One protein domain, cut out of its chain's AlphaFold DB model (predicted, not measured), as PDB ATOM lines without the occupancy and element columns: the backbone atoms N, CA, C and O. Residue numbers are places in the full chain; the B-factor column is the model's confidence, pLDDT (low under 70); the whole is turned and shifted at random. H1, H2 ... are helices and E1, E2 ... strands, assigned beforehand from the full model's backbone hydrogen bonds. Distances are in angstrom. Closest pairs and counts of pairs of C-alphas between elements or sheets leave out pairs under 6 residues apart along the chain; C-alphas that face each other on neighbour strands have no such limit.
ATOM      1  N   ARG A 110      90.336 373.320   5.997       68.81
ATOM      2  CA  ARG A 110      89.590 372.397   6.861       68.81
ATOM      3  C   ARG A 110      89.379 373.042   8.224       68.81
ATOM      4  O   ARG A 110      90.346 373.482   8.834       68.81
ATOM      5  N   THR A 111      88.128 373.060   8.667       67.81
ATOM      6  CA  THR A 111      87.718 373.554   9.984       67.81
ATOM      7  C   THR A 111      87.031 372.403  10.696       67.81
ATOM      8  O   THR A 111      86.218 371.710  10.080       67.81
ATOM      9  N   VAL A 112      87.407 372.158  11.943       69.81
ATOM     10  CA  VAL A 112      86.784 371.162  12.812       69.81
ATOM     11  C   VAL A 112      86.486 371.857  14.127       69.81
ATOM     12  O   VAL A 112      87.406 372.359  14.766       69.81
ATOM     13  N   THR A 113      85.218 371.868  14.517       71.62
ATOM     14  CA  THR A 113      84.782 372.421  15.797       71.62
ATOM     15  C   THR A 113      84.252 371.291  16.662       71.62
ATOM     16  O   THR A 113      83.477 370.453  16.193       71.62
ATOM     17  N   LYS A 114      84.696 371.237  17.917       69.62
ATOM     18  CA  LYS A 114      84.248 370.245  18.893       69.62
ATOM     19  C   LYS A 114      83.814 370.926  20.192       69.62
ATOM     20  O   LYS A 114      84.564 371.755  20.708       69.62
ATOM     21  N   PRO A 115      82.656 370.546  20.755       70.69
ATOM     22  CA  PRO A 115      82.285 370.950  22.101       70.69
ATOM     23  C   PRO A 115      83.059 370.124  23.141       70.69
ATOM     24  O   PRO A 115      83.140 368.899  23.035       70.69
ATOM     25  N   ALA A 116      83.578 370.780  24.176       66.00
ATOM     26  CA  ALA A 116      84.204 370.163  25.340       66.00
ATOM     27  C   ALA A 116      83.392 370.477  26.608       66.00
ATOM     28  O   ALA A 116      82.979 371.609  26.853       66.00
ATOM     29  N   ASN A 117      83.120 369.442  27.406       67.06
ATOM     30  CA  ASN A 117      82.206 369.541  28.549       67.06
ATOM     31  C   ASN A 117      82.798 370.329  29.728       67.06
ATOM     32  O   ASN A 117      82.047 370.891  30.517       67.06
ATOM     33  N   ASP A 118      84.122 370.349  29.860       67.56
ATOM     34  CA  ASP A 118      84.850 370.931  30.982       67.56
ATOM     35  C   ASP A 118      86.251 371.410  30.558       67.56
ATOM     36  O   ASP A 118      86.759 371.064  29.487       67.56
ATOM     37  N   PHE A 119      86.898 372.205  31.417       65.88
ATOM     38  CA  PHE A 119      88.236 372.750  31.154       65.88
ATOM     39  C   PHE A 119      89.290 371.644  30.977       65.88
ATOM     40  O   PHE A 119      90.194 371.764  30.152       65.88
ATOM     41  N   ILE A 120      89.155 370.536  31.713       69.69
ATOM     42  CA  ILE A 120      90.053 369.380  31.605       69.69
ATOM     43  C   ILE A 120      89.911 368.722  30.226       69.69
ATOM     44  O   ILE A 120      90.916 368.401  29.589       69.69
ATOM     45  N   GLY A 121      88.680 368.538  29.740       66.69
ATOM     46  CA  GLY A 121      88.409 368.062  28.387       66.69
ATOM     47  C   GLY A 121      88.945 369.018  27.325       66.69
ATOM     48  O   GLY A 121      89.579 368.570  26.371       66.69
ATOM     49  N   ALA A 122      88.776 370.326  27.531       67.12
ATOM     50  CA  ALA A 122      89.292 371.333  26.616       67.12
ATOM     51  C   ALA A 122      90.831 371.307  26.526       67.12
ATOM     52  O   ALA A 122      91.393 371.297  25.432       67.12
ATOM     53  N   SER A 123      91.517 371.200  27.670       66.25
ATOM     54  CA  SER A 123      92.980 371.087  27.734       66.25
ATOM     55  C   SER A 123      93.497 369.839  27.013       66.25
ATOM     56  O   SER A 123      94.493 369.911  26.299       66.25
ATOM     57  N   LYS A 124      92.810 368.696  27.145       72.38
ATOM     58  CA  LYS A 124      93.197 367.455  26.451       72.38
ATOM     59  C   LYS A 124      93.075 367.572  24.933       72.38
ATOM     60  O   LYS A 124      93.964 367.122  24.214       72.38
ATOM     61  N   GLU A 125      91.982 368.149  24.440       68.94
ATOM     62  CA  GLU A 125      91.791 368.365  23.001       68.94
ATOM     63  C   GLU A 125      92.808 369.374  22.450       68.94
ATOM     64  O   GLU A 125      93.355 369.161  21.368       68.94
ATOM     65  N   PHE A 126      93.140 370.414  23.218       68.81
ATOM     66  CA  PHE A 126      94.210 371.346  22.868       68.81
ATOM     67  C   PHE A 126      95.573 370.648  22.756       68.81
ATOM     68  O   PHE A 126      96.259 370.800  21.745       68.81
ATOM     69  N   ASP A 127      95.937 369.813  23.732       67.50
ATOM     70  CA  ASP A 127      97.187 369.044  23.704       67.50
ATOM     71  C   ASP A 127      97.260 368.094  22.499       67.50
ATOM     72  O   ASP A 127      98.319 367.922  21.887       67.50
ATOM     73  N   LEU A 128      96.140 367.463  22.138       71.31
ATOM     74  CA  LEU A 128      96.050 366.607  20.953       71.31
ATOM     75  C   LEU A 128      96.223 367.413  19.661       71.31
ATOM     76  O   LEU A 128      96.983 366.998  18.782       71.31
ATOM     77  N   ALA A 129      95.579 368.575  19.561       68.19
ATOM     78  CA  ALA A 129      95.703 369.460  18.409       68.19
ATOM     79  C   ALA A 129      97.133 370.017  18.267       68.19
ATOM     80  O   ALA A 129      97.671 370.061  17.157       68.19
ATOM     81  N   LEU A 130      97.799 370.350  19.380       67.75
ATOM     82  CA  LEU A 130      99.214 370.732  19.392       67.75
ATOM     83  C   LEU A 130     100.122 369.594  18.917       67.75
ATOM     84  O   LEU A 130     101.023 369.823  18.109       67.75
ATOM     85  N   LYS A 131      99.880 368.357  19.367       71.00
ATOM     86  CA  LYS A 131     100.624 367.184  18.882       71.00
ATOM     87  C   LYS A 131     100.443 366.987  17.378       71.00
ATOM     88  O   LYS A 131     101.433 366.757  16.684       71.00
ATOM     89  N   GLU A 132      99.221 367.120  16.861       68.94
ATOM     90  CA  GLU A 132      98.960 367.050  15.417       68.94
ATOM     91  C   GLU A 132      99.717 368.155  14.660       68.94
ATOM     92  O   GLU A 132     100.353 367.886  13.638       68.94
ATOM     93  N   CYS A 133      99.712 369.381  15.191       69.50
ATOM     94  CA  CYS A 133     100.447 370.509  14.626       69.50
ATOM     95  C   CYS A 133     101.957 370.230  14.563       69.50
ATOM     96  O   CYS A 133     102.578 370.424  13.516       69.50
ATOM     97  N   LEU A 134     102.547 369.704  15.642       70.88
ATOM     98  CA  LEU A 134     103.968 369.346  15.695       70.88
ATOM     99  C   LEU A 134     104.331 368.233  14.705       70.88
ATOM    100  O   LEU A 134     105.370 368.311  14.048       70.88
ATOM    101  N   VAL A 135     103.486 367.207  14.574       71.56
ATOM    102  CA  VAL A 135     103.674 366.144  13.574       71.56
ATOM    103  C   VAL A 135     103.646 366.734  12.168       71.56
ATOM    104  O   VAL A 135     104.510 366.421  11.354       71.56
ATOM    105  N   ASN A 136     102.696 367.626  11.891       73.50
ATOM    106  CA  ASN A 136     102.588 368.281  10.597       73.50
ATOM    107  C   ASN A 136     103.782 369.204  10.291       73.50
ATOM    108  O   ASN A 136     104.244 369.239   9.154       73.50
ATOM    109  N   PHE A 137     104.320 369.907  11.293       70.38
ATOM    110  CA  PHE A 137     105.497 370.765  11.132       70.38
ATOM    111  C   PHE A 137     106.751 369.973  10.729       70.38
ATOM    112  O   PHE A 137     107.545 370.437   9.915       70.38
ATOM    113  N   LYS A 138     106.894 368.746  11.247       74.81
ATOM    114  CA  LYS A 138     108.008 367.840  10.926       74.81
ATOM    115  C   LYS A 138     107.926 367.217   9.527       74.81
ATOM    116  O   LYS A 138     108.891 366.585   9.103       74.81
ATOM    117  N   LYS A 139     106.803 367.356   8.815       76.00
ATOM    118  CA  LYS A 139     106.664 366.825   7.454       76.00
ATOM    119  C   LYS A 139     107.574 367.570   6.477       76.00
ATOM    120  O   LYS A 139     107.770 368.785   6.587       76.00
ATOM    121  N   SER A 140     108.080 366.841   5.483       79.81
ATOM    122  CA  SER A 140     108.839 367.414   4.367       79.81
ATOM    123  C   SER A 140     108.008 368.466   3.628       79.81
ATOM    124  O   SER A 140     106.793 368.331   3.524       79.81
ATOM    125  N   GLU A 141     108.637 369.515   3.098       74.06
ATOM    126  CA  GLU A 141     107.939 370.516   2.271       74.06
ATOM    127  C   GLU A 141     107.311 369.920   1.008       74.06
ATOM    128  O   GLU A 141     106.287 370.418   0.547       74.06
ATOM    129  N   ASN A 142     107.869 368.813   0.514       75.62
ATOM    130  CA  ASN A 142     107.363 368.093  -0.654       75.62
ATOM    131  C   ASN A 142     106.246 367.089  -0.309       75.62
ATOM    132  O   ASN A 142     105.751 366.403  -1.198       75.62
ATOM    133  N   ASP A 143     105.871 366.954   0.968       73.81
ATOM    134  CA  ASP A 143     104.781 366.072   1.384       73.81
ATOM    135  C   ASP A 143     103.430 366.690   0.989       73.81
ATOM    136  O   ASP A 143     103.027 367.736   1.506       73.81
ATOM    137  N   GLU A 144     102.705 366.015   0.094       71.56
ATOM    138  CA  GLU A 144     101.393 366.446  -0.406       71.56
ATOM    139  C   GLU A 144     100.342 366.613   0.707       71.56
ATOM    140  O   GLU A 144      99.366 367.348   0.553       71.56
ATOM    141  N   THR A 145     100.543 365.956   1.852       75.12
ATOM    142  CA  THR A 145      99.647 366.001   3.013       75.12
ATOM    143  C   THR A 145     100.065 367.028   4.069       75.12
ATOM    144  O   THR A 145      99.431 367.112   5.131       75.12
ATOM    145  N   LYS A 146     101.139 367.793   3.834       73.25
ATOM    146  CA  LYS A 146     101.576 368.861   4.738       73.25
ATOM    147  C   LYS A 146     100.576 370.011   4.698       73.25
ATOM    148  O   LYS A 146     100.228 370.523   3.639       73.25
ATOM    149  N   LYS A 147     100.115 370.442   5.871       76.69
ATOM    150  CA  LYS A 147      99.320 371.668   6.044       76.69
ATOM    151  C   LYS A 147     100.276 372.855   6.214       76.69
ATOM    152  O   LYS A 147     101.305 372.712   6.870       76.69
ATOM    153  N   GLY A 148      99.951 373.998   5.615       70.56
ATOM    154  CA  GLY A 148     100.797 375.197   5.594       70.56
ATOM    155  C   GLY A 148     100.599 376.101   6.807       70.56
ATOM    156  O   GLY A 148     101.572 376.575   7.378       70.56
ATOM    157  N   VAL A 149      99.351 376.297   7.235       74.75
ATOM    158  CA  VAL A 149      99.023 377.088   8.432       74.75
ATOM    159  C   VAL A 149      98.070 376.290   9.307       74.75
ATOM    160  O   VAL A 149      97.163 375.618   8.805       74.75
ATOM    161  N   PHE A 150      98.288 376.361  10.615       73.75
ATOM    162  CA  PHE A 150      97.497 375.685  11.632       73.75
ATOM    163  C   PHE A 150      97.068 376.713  12.675       73.75
ATOM    164  O   PHE A 150      97.910 377.439  13.194       73.75
ATOM    165  N   ASN A 151      95.774 376.769  12.965       75.25
ATOM    166  CA  ASN A 151      95.202 377.661  13.959       75.25
ATOM    167  C   ASN A 151      94.275 376.874  14.890       75.25
ATOM    168  O   ASN A 151      93.483 376.048  14.426       75.25
ATOM    169  N   ILE A 152      94.399 377.115  16.193       68.81
ATOM    170  CA  ILE A 152      93.602 376.474  17.238       68.81
ATOM    171  C   ILE A 152      93.047 377.588  18.120       68.81
ATOM    172  O   ILE A 152      93.804 378.329  18.741       68.81
ATOM    173  N   THR A 153      91.726 377.680  18.188       68.19
ATOM    174  CA  THR A 153      91.008 378.664  18.998       68.19
ATOM    175  C   THR A 153      90.187 377.931  20.049       68.19
ATOM    176  O   THR A 153      89.482 376.975  19.723       68.19
ATOM    177  N   ILE A 154      90.296 378.369  21.304       67.56
ATOM    178  CA  ILE A 154      89.479 377.878  22.416       67.56
ATOM    179  C   ILE A 154      88.552 379.008  22.845       67.56
ATOM    180  O   ILE A 154      89.013 380.080  23.234       67.56
ATOM    181  N   GLU A 155      87.255 378.751  22.792       68.69
ATOM    182  CA  GLU A 155      86.214 379.642  23.275       68.69
ATOM    183  C   GLU A 155      85.712 379.135  24.626       68.69
ATOM    184  O   GLU A 155      85.408 377.951  24.813       68.69
ATOM    185  N   PHE A 156      85.652 380.054  25.583       68.25
ATOM    186  CA  PHE A 156      85.175 379.787  26.930       68.25
ATOM    187  C   PHE A 156      83.670 380.049  27.007       68.25
ATOM    188  O   PHE A 156      83.199 380.996  26.371       68.25
ATOM    189  N   PRO A 157      82.919 379.261  27.798       65.75
ATOM    190  CA  PRO A 157      81.527 379.578  28.081       65.75
ATOM    191  C   PRO A 157      81.434 380.966  28.725       65.75
ATOM    192  O   PRO A 157      82.265 381.338  29.563       65.75
ATOM    193  N   SER A 158      80.441 381.744  28.312       63.34
ATOM    194  CA  SER A 158      80.176 383.056  28.871       63.34
ATOM    195  C   SER A 158      79.753 382.920  30.336       63.34
ATOM    196  O   SER A 158      79.057 381.991  30.744       63.34
ATOM    197  N   THR A 159      80.184 383.865  31.166       57.06
ATOM    198  CA  THR A 159      79.764 383.953  32.574       57.06
ATOM    199  C   THR A 159      78.351 384.522  32.729       57.06
ATOM    200  O   THR A 159      77.875 384.704  33.852       57.06
ATOM    201  N   LYS A 170      79.181 375.205  26.571       67.38
ATOM    202  CA  LYS A 170      80.339 374.323  26.680       67.38
ATOM    203  C   LYS A 170      81.553 375.039  26.120       67.38
ATOM    204  O   LYS A 170      81.423 375.956  25.312       67.38
ATOM    205  N   PHE A 171      82.734 374.578  26.508       64.44
ATOM    206  CA  PHE A 171      83.961 374.994  25.844       64.44
ATOM    207  C   PHE A 171      83.857 374.634  24.362       64.44
ATOM    208  O   PHE A 171      83.405 373.540  24.013       64.44
ATOM    209  N   SER A 172      84.266 375.544  23.493       69.69
ATOM    210  CA  SER A 172      84.279 375.340  22.049       69.69
ATOM    211  C   SER A 172      85.737 375.320  21.598       69.69
ATOM    212  O   SER A 172      86.519 376.200  21.953       69.69
ATOM    213  N   ILE A 173      86.149 374.269  20.888       63.44
ATOM    214  CA  ILE A 173      87.496 374.183  20.319       63.44
ATOM    215  C   ILE A 173      87.361 374.131  18.814       63.44
ATOM    216  O   ILE A 173      86.828 373.163  18.267       63.44
ATOM    217  N   SER A 174      87.876 375.166  18.160       71.38
ATOM    218  CA  SER A 174      87.881 375.310  16.711       71.38
ATOM    219  C   SER A 174      89.302 375.167  16.184       71.38
ATOM    220  O   SER A 174      90.199 375.938  16.516       71.38
ATOM    221  N   GLN A 175      89.509 374.169  15.333       65.00
ATOM    222  CA  GLN A 175      90.771 373.913  14.656       65.00
ATOM    223  C   GLN A 175      90.614 374.253  13.177       65.00
ATOM    224  O   GLN A 175      89.826 373.619  12.473       65.00
ATOM    225  N   THR A 176      91.393 375.217  12.691       74.94
ATOM    226  CA  THR A 176      91.410 375.616  11.280       74.94
ATOM    227  C   THR A 176      92.779 375.357  10.676       74.94
ATOM    228  O   THR A 176      93.809 375.724  11.234       74.94
ATOM    229  N   THR A 177      92.807 374.716   9.511       70.69
ATOM    230  CA  THR A 177      94.054 374.390   8.814       70.69
ATOM    231  C   THR A 177      93.985 374.816   7.358       70.69
ATOM    232  O   THR A 177      93.013 374.478   6.676       70.69
ATOM    233  N   LEU A 178      95.027 375.505   6.887       71.50
ATOM    234  CA  LEU A 178      95.205 375.911   5.492       71.50
ATOM    235  C   LEU A 178      96.257 375.038   4.809       71.50
ATOM    236  O   LEU A 178      97.284 374.701   5.402       71.50
ATOM    237  N   THR A 179      96.043 374.708   3.541       78.88
ATOM    238  CA  THR A 179      97.061 374.043   2.719       78.88
ATOM    239  C   THR A 179      98.196 375.010   2.348       78.88
ATOM    240  O   THR A 179      97.957 376.216   2.230       78.88
ATOM    241  N   PRO A 180      99.424 374.509   2.102       71.88
ATOM    242  CA  PRO A 180     100.559 375.334   1.686       71.88
ATOM    243  C   PRO A 180     100.234 376.146   0.432       71.88
ATOM    244  O   PRO A 180     100.429 377.355   0.404       71.88
ATOM    245  N   LYS A 181      99.604 375.509  -0.563       76.56
ATOM    246  CA  LYS A 181      99.178 376.154  -1.811       76.56
ATOM    247  C   LYS A 181      98.240 377.345  -1.581       76.56
ATOM    248  O   LYS A 181      98.352 378.353  -2.277       76.56
ATOM    249  N   LEU A 182      97.304 377.235  -0.634       72.94
ATOM    250  CA  LEU A 182      96.380 378.324  -0.314       72.94
ATOM    251  C   LEU A 182      97.089 379.449   0.454       72.94
ATOM    252  O   LEU A 182      96.902 380.611   0.106       72.94
ATOM    253  N   SER A 183      97.941 379.107   1.424       72.31
ATOM    254  CA  SER A 183      98.763 380.074   2.165       72.31
ATOM    255  C   SER A 183      99.682 380.875   1.232       72.31
ATOM    256  O   SER A 183      99.607 382.103   1.203       72.31
ATOM    257  N   SER A 184     100.443 380.208   0.355       73.62
ATOM    258  CA  SER A 184     101.311 380.877  -0.625       73.62
ATOM    259  C   SER A 184     100.535 381.808  -1.558       73.62
ATOM    260  O   SER A 184     101.005 382.894  -1.886       73.62
ATOM    261  N   ARG A 185      99.317 381.422  -1.963       72.62
ATOM    262  CA  ARG A 185      98.454 382.276  -2.789       72.62
ATOM    263  C   ARG A 185      97.966 383.512  -2.033       72.62
ATOM    264  O   ARG A 185      97.898 384.583  -2.629       72.62
ATOM    265  N   ILE A 186      97.611 383.380  -0.753       71.50
ATOM    266  CA  ILE A 186      97.191 384.516   0.081       71.50
ATOM    267  C   ILE A 186      98.349 385.502   0.240       71.50
ATOM    268  O   ILE A 186      98.157 386.689  -0.018       71.50
ATOM    269  N   LEU A 187      99.550 385.008   0.555       67.62
ATOM    270  CA  LEU A 187     100.757 385.833   0.656       67.62
ATOM    271  C   LEU A 187     101.114 386.506  -0.677       67.62
ATOM    272  O   LEU A 187     101.491 387.674  -0.693       67.62
ATOM    273  N   GLY A 188     100.942 385.807  -1.803       72.88
ATOM    274  CA  GLY A 188     101.156 386.382  -3.132       72.88
ATOM    275  C   GLY A 188     100.170 387.502  -3.491       72.88
ATOM    276  O   GLY A 188     100.538 388.421  -4.213       72.88
ATOM    277  N   LEU A 189      98.932 387.448  -2.985       71.38
ATOM    278  CA  LEU A 189      97.884 388.433  -3.286       71.38
ATOM    279  C   LEU A 189      97.866 389.633  -2.332       71.38
ATOM    280  O   LEU A 189      97.496 390.725  -2.749       71.38
ATOM    281  N   HIS A 190      98.208 389.428  -1.061       71.81
ATOM    282  CA  HIS A 190      98.062 390.442  -0.005       71.81
ATOM    283  C   HIS A 190      99.391 390.862   0.631       71.81
ATOM    284  O   HIS A 190      99.422 391.764   1.465       71.81
ATOM    285  N   GLY A 191     100.495 390.246   0.211       69.88
ATOM    286  CA  GLY A 191     101.842 390.535   0.685       69.88
ATOM    287  C   GLY A 191     102.332 389.560   1.754       69.88
ATOM    288  O   GLY A 191     101.563 388.936   2.484       69.88
ATOM    289  N   SER A 192     103.658 389.463   1.870       70.56
ATOM    290  CA  SER A 192     104.366 388.558   2.787       70.56
ATOM    291  C   SER A 192     104.255 388.926   4.271       70.56
ATOM    292  O   SER A 192     104.813 388.227   5.111       70.56
ATOM    293  N   LYS A 193     103.577 390.033   4.598       74.56
ATOM    294  CA  LYS A 193     103.470 390.554   5.968       74.56
ATOM    295  C   LYS A 193     102.343 389.924   6.781       74.56
ATOM    296  O   LYS A 193     102.336 390.131   7.986       74.56
ATOM    297  N   LEU A 194     101.421 389.199   6.141       73.62
ATOM    298  CA  LEU A 194     100.307 388.581   6.852       73.62
ATOM    299  C   LEU A 194     100.791 387.426   7.725       73.62
ATOM    300  O   LEU A 194     101.382 386.462   7.219       73.62
ATOM    301  N   ASP A 195     100.481 387.489   9.014       75.38
ATOM    302  CA  ASP A 195     100.731 386.373   9.918       75.38
ATOM    303  C   ASP A 195      99.761 385.198   9.661       75.38
ATOM    304  O   ASP A 195      98.879 385.240   8.795       75.38
ATOM    305  N   GLY A 196      99.960 384.082  10.365       69.88
ATOM    306  CA  GLY A 196      99.139 382.884  10.172       69.88
ATOM    307  C   GLY A 196      97.657 383.091  10.510       69.88
ATOM    308  O   GLY A 196      96.799 382.508   9.846       69.88
ATOM    309  N   GLN A 197      97.349 383.932  11.499       73.00
ATOM    310  CA  GLN A 197      95.978 384.240  11.898       73.00
ATOM    311  C   GLN A 197      95.303 385.114  10.840       73.00
ATOM    312  O   GLN A 197      94.211 384.794  10.373       73.00
ATOM    313  N   GLU A 198      95.987 386.161  10.384       72.75
ATOM    314  CA  GLU A 198      95.490 387.063   9.348       72.75
ATOM    315  C   GLU A 198      95.250 386.321   8.024       72.75
ATOM    316  O   GLU A 198      94.262 386.565   7.329       72.75
ATOM    317  N   GLN A 199      96.105 385.350   7.683       71.94
ATOM    318  CA  GLN A 199      95.882 384.473   6.531       71.94
ATOM    319  C   GLN A 199      94.612 383.619   6.679       71.94
ATOM    320  O   GLN A 199      93.883 383.439   5.697       71.94
ATOM    321  N   VAL A 200      94.322 383.105   7.880       72.31
ATOM    322  CA  VAL A 200      93.083 382.360   8.164       72.31
ATOM    323  C   VAL A 200      91.865 383.275   8.060       72.31
ATOM    324  O   VAL A 200      90.893 382.906   7.399       72.31
ATOM    325  N   ASP A 201      91.929 384.488   8.599       73.31
ATOM    326  CA  ASP A 201      90.830 385.456   8.529       73.31
ATOM    327  C   ASP A 201      90.525 385.866   7.082       73.31
ATOM    328  O   ASP A 201      89.362 385.940   6.668       73.31
ATOM    329  N   VAL A 202      91.564 386.075   6.267       73.69
ATOM    330  CA  VAL A 202      91.419 386.332   4.828       73.69
ATOM    331  C   VAL A 202      90.797 385.129   4.115       73.69
ATOM    332  O   VAL A 202      89.948 385.314   3.234       73.69
ATOM    333  N   ALA A 203      91.185 383.904   4.479       70.44
ATOM    334  CA  ALA A 203      90.600 382.691   3.917       70.44
ATOM    335  C   ALA A 203      89.112 382.545   4.287       70.44
ATOM    336  O   ALA A 203      88.301 382.230   3.414       70.44
ATOM    337  N   LEU A 204      88.742 382.844   5.538       68.50
ATOM    338  CA  LEU A 204      87.366 382.785   6.043       68.50
ATOM    339  C   LEU A 204      86.468 383.846   5.396       68.50
ATOM    340  O   LEU A 204      85.411 383.508   4.865       68.50
ATOM    341  N   ARG A 205      86.906 385.113   5.331       67.69
ATOM    342  CA  ARG A 205      86.135 386.201   4.687       67.69
ATOM    343  C   ARG A 205      85.846 385.930   3.211       67.69
ATOM    344  O   ARG A 205      84.831 386.372   2.684       67.69
ATOM    345  N   LYS A 206      86.737 385.203   2.532       61.44
ATOM    346  CA  LYS A 206      86.584 384.835   1.118       61.44
ATOM    347  C   LYS A 206      85.823 383.517   0.894       61.44
ATOM    348  O   LYS A 206      85.579 383.178  -0.267       61.44
ATOM    349  N   CYS A 207      85.440 382.811   1.962       50.94
ATOM    350  CA  CYS A 207      84.664 381.565   1.962       50.94
ATOM    351  C   CYS A 207      83.565 381.607   3.049       50.94
ATOM    352  O   CYS A 207      83.636 380.843   4.014       50.94
TER     353      CYS A 207
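What this domain is: This is residues 110 to 159 and 170 to 207 of the 213 residues of an uncharacterized protein of Caenorhabditis nigoni (UniProt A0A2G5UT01). Look for a narrow sheet of three strands, E1, E3 and E2, with the long helix H1 covering one face lengthwise and the short helix H3 crossing the other face near the end where E2 begins. H2 lies toward that same end, beyond E3. The printed part has 88 residues with three named helices and three named strands, in the order E1, H1, E2, E3, H2, H3; the class is mixed and the sheet, E1, E3, E2, is antiparallel. It is only just compact, close to loose, with a radius of gyration of the C-alphas of 14.4 A and spans of 41 by 28 by 20 A.

How they stand to each other: Begin at inner strand E3, residues 171 to 178; its antiparallel neighbours are edge strands E1, residues 110 to 116, with N 112 and O 175 within hydrogen-bond range at 2.9 A, and E2, residues 149 to 155, with N 151 and O 176 at 2.8 A. H1, residues 119 to 137, is on the sheet at a height of 9.3 A and runs along the strands, at 1 degrees to E3 on the local plane; the closest C-alphas of H1 and E3 are those of Ala 122 and Phe 171, 6.5 A apart. E1, H1 and E2 form a split strand-helix-strand unit, two same-way strands with E3 between them, its crossover right-handed. H3, residues 196 to 205, is on the opposite face at a height of 9.1 A, across the strands, in three layers: H1, sheet, H3. H2, residues 180 to 190, only grazes the sheet; it touches H3, about perpendicular at 82 degrees, closest at the C-alphas of Ile 186 and Gln 199, 6.6 A. In H1, H2 and H3 every O i to N i+4 pair is within hydrogen-bond range.

Where its parts are: Find C-alpha 110 at (89.590, 372.397, 6.861), where E1 begins. H1 runs 26.5 A to C-alpha 137 at (105.497, 370.765, 11.132); E3 measures 23.3 A and E2 19.8 A. H3 ends at C-alpha 205, (86.135, 386.201, 4.687).

The domain as a whole: Residues 160 to 169 are not printed, with C-alphas 159 and 170 11.3 A apart. The link from H1 to E2 is long. The mean pLDDT of the printed part is 70.3; 39 residues are under 70, among them 152 to 159.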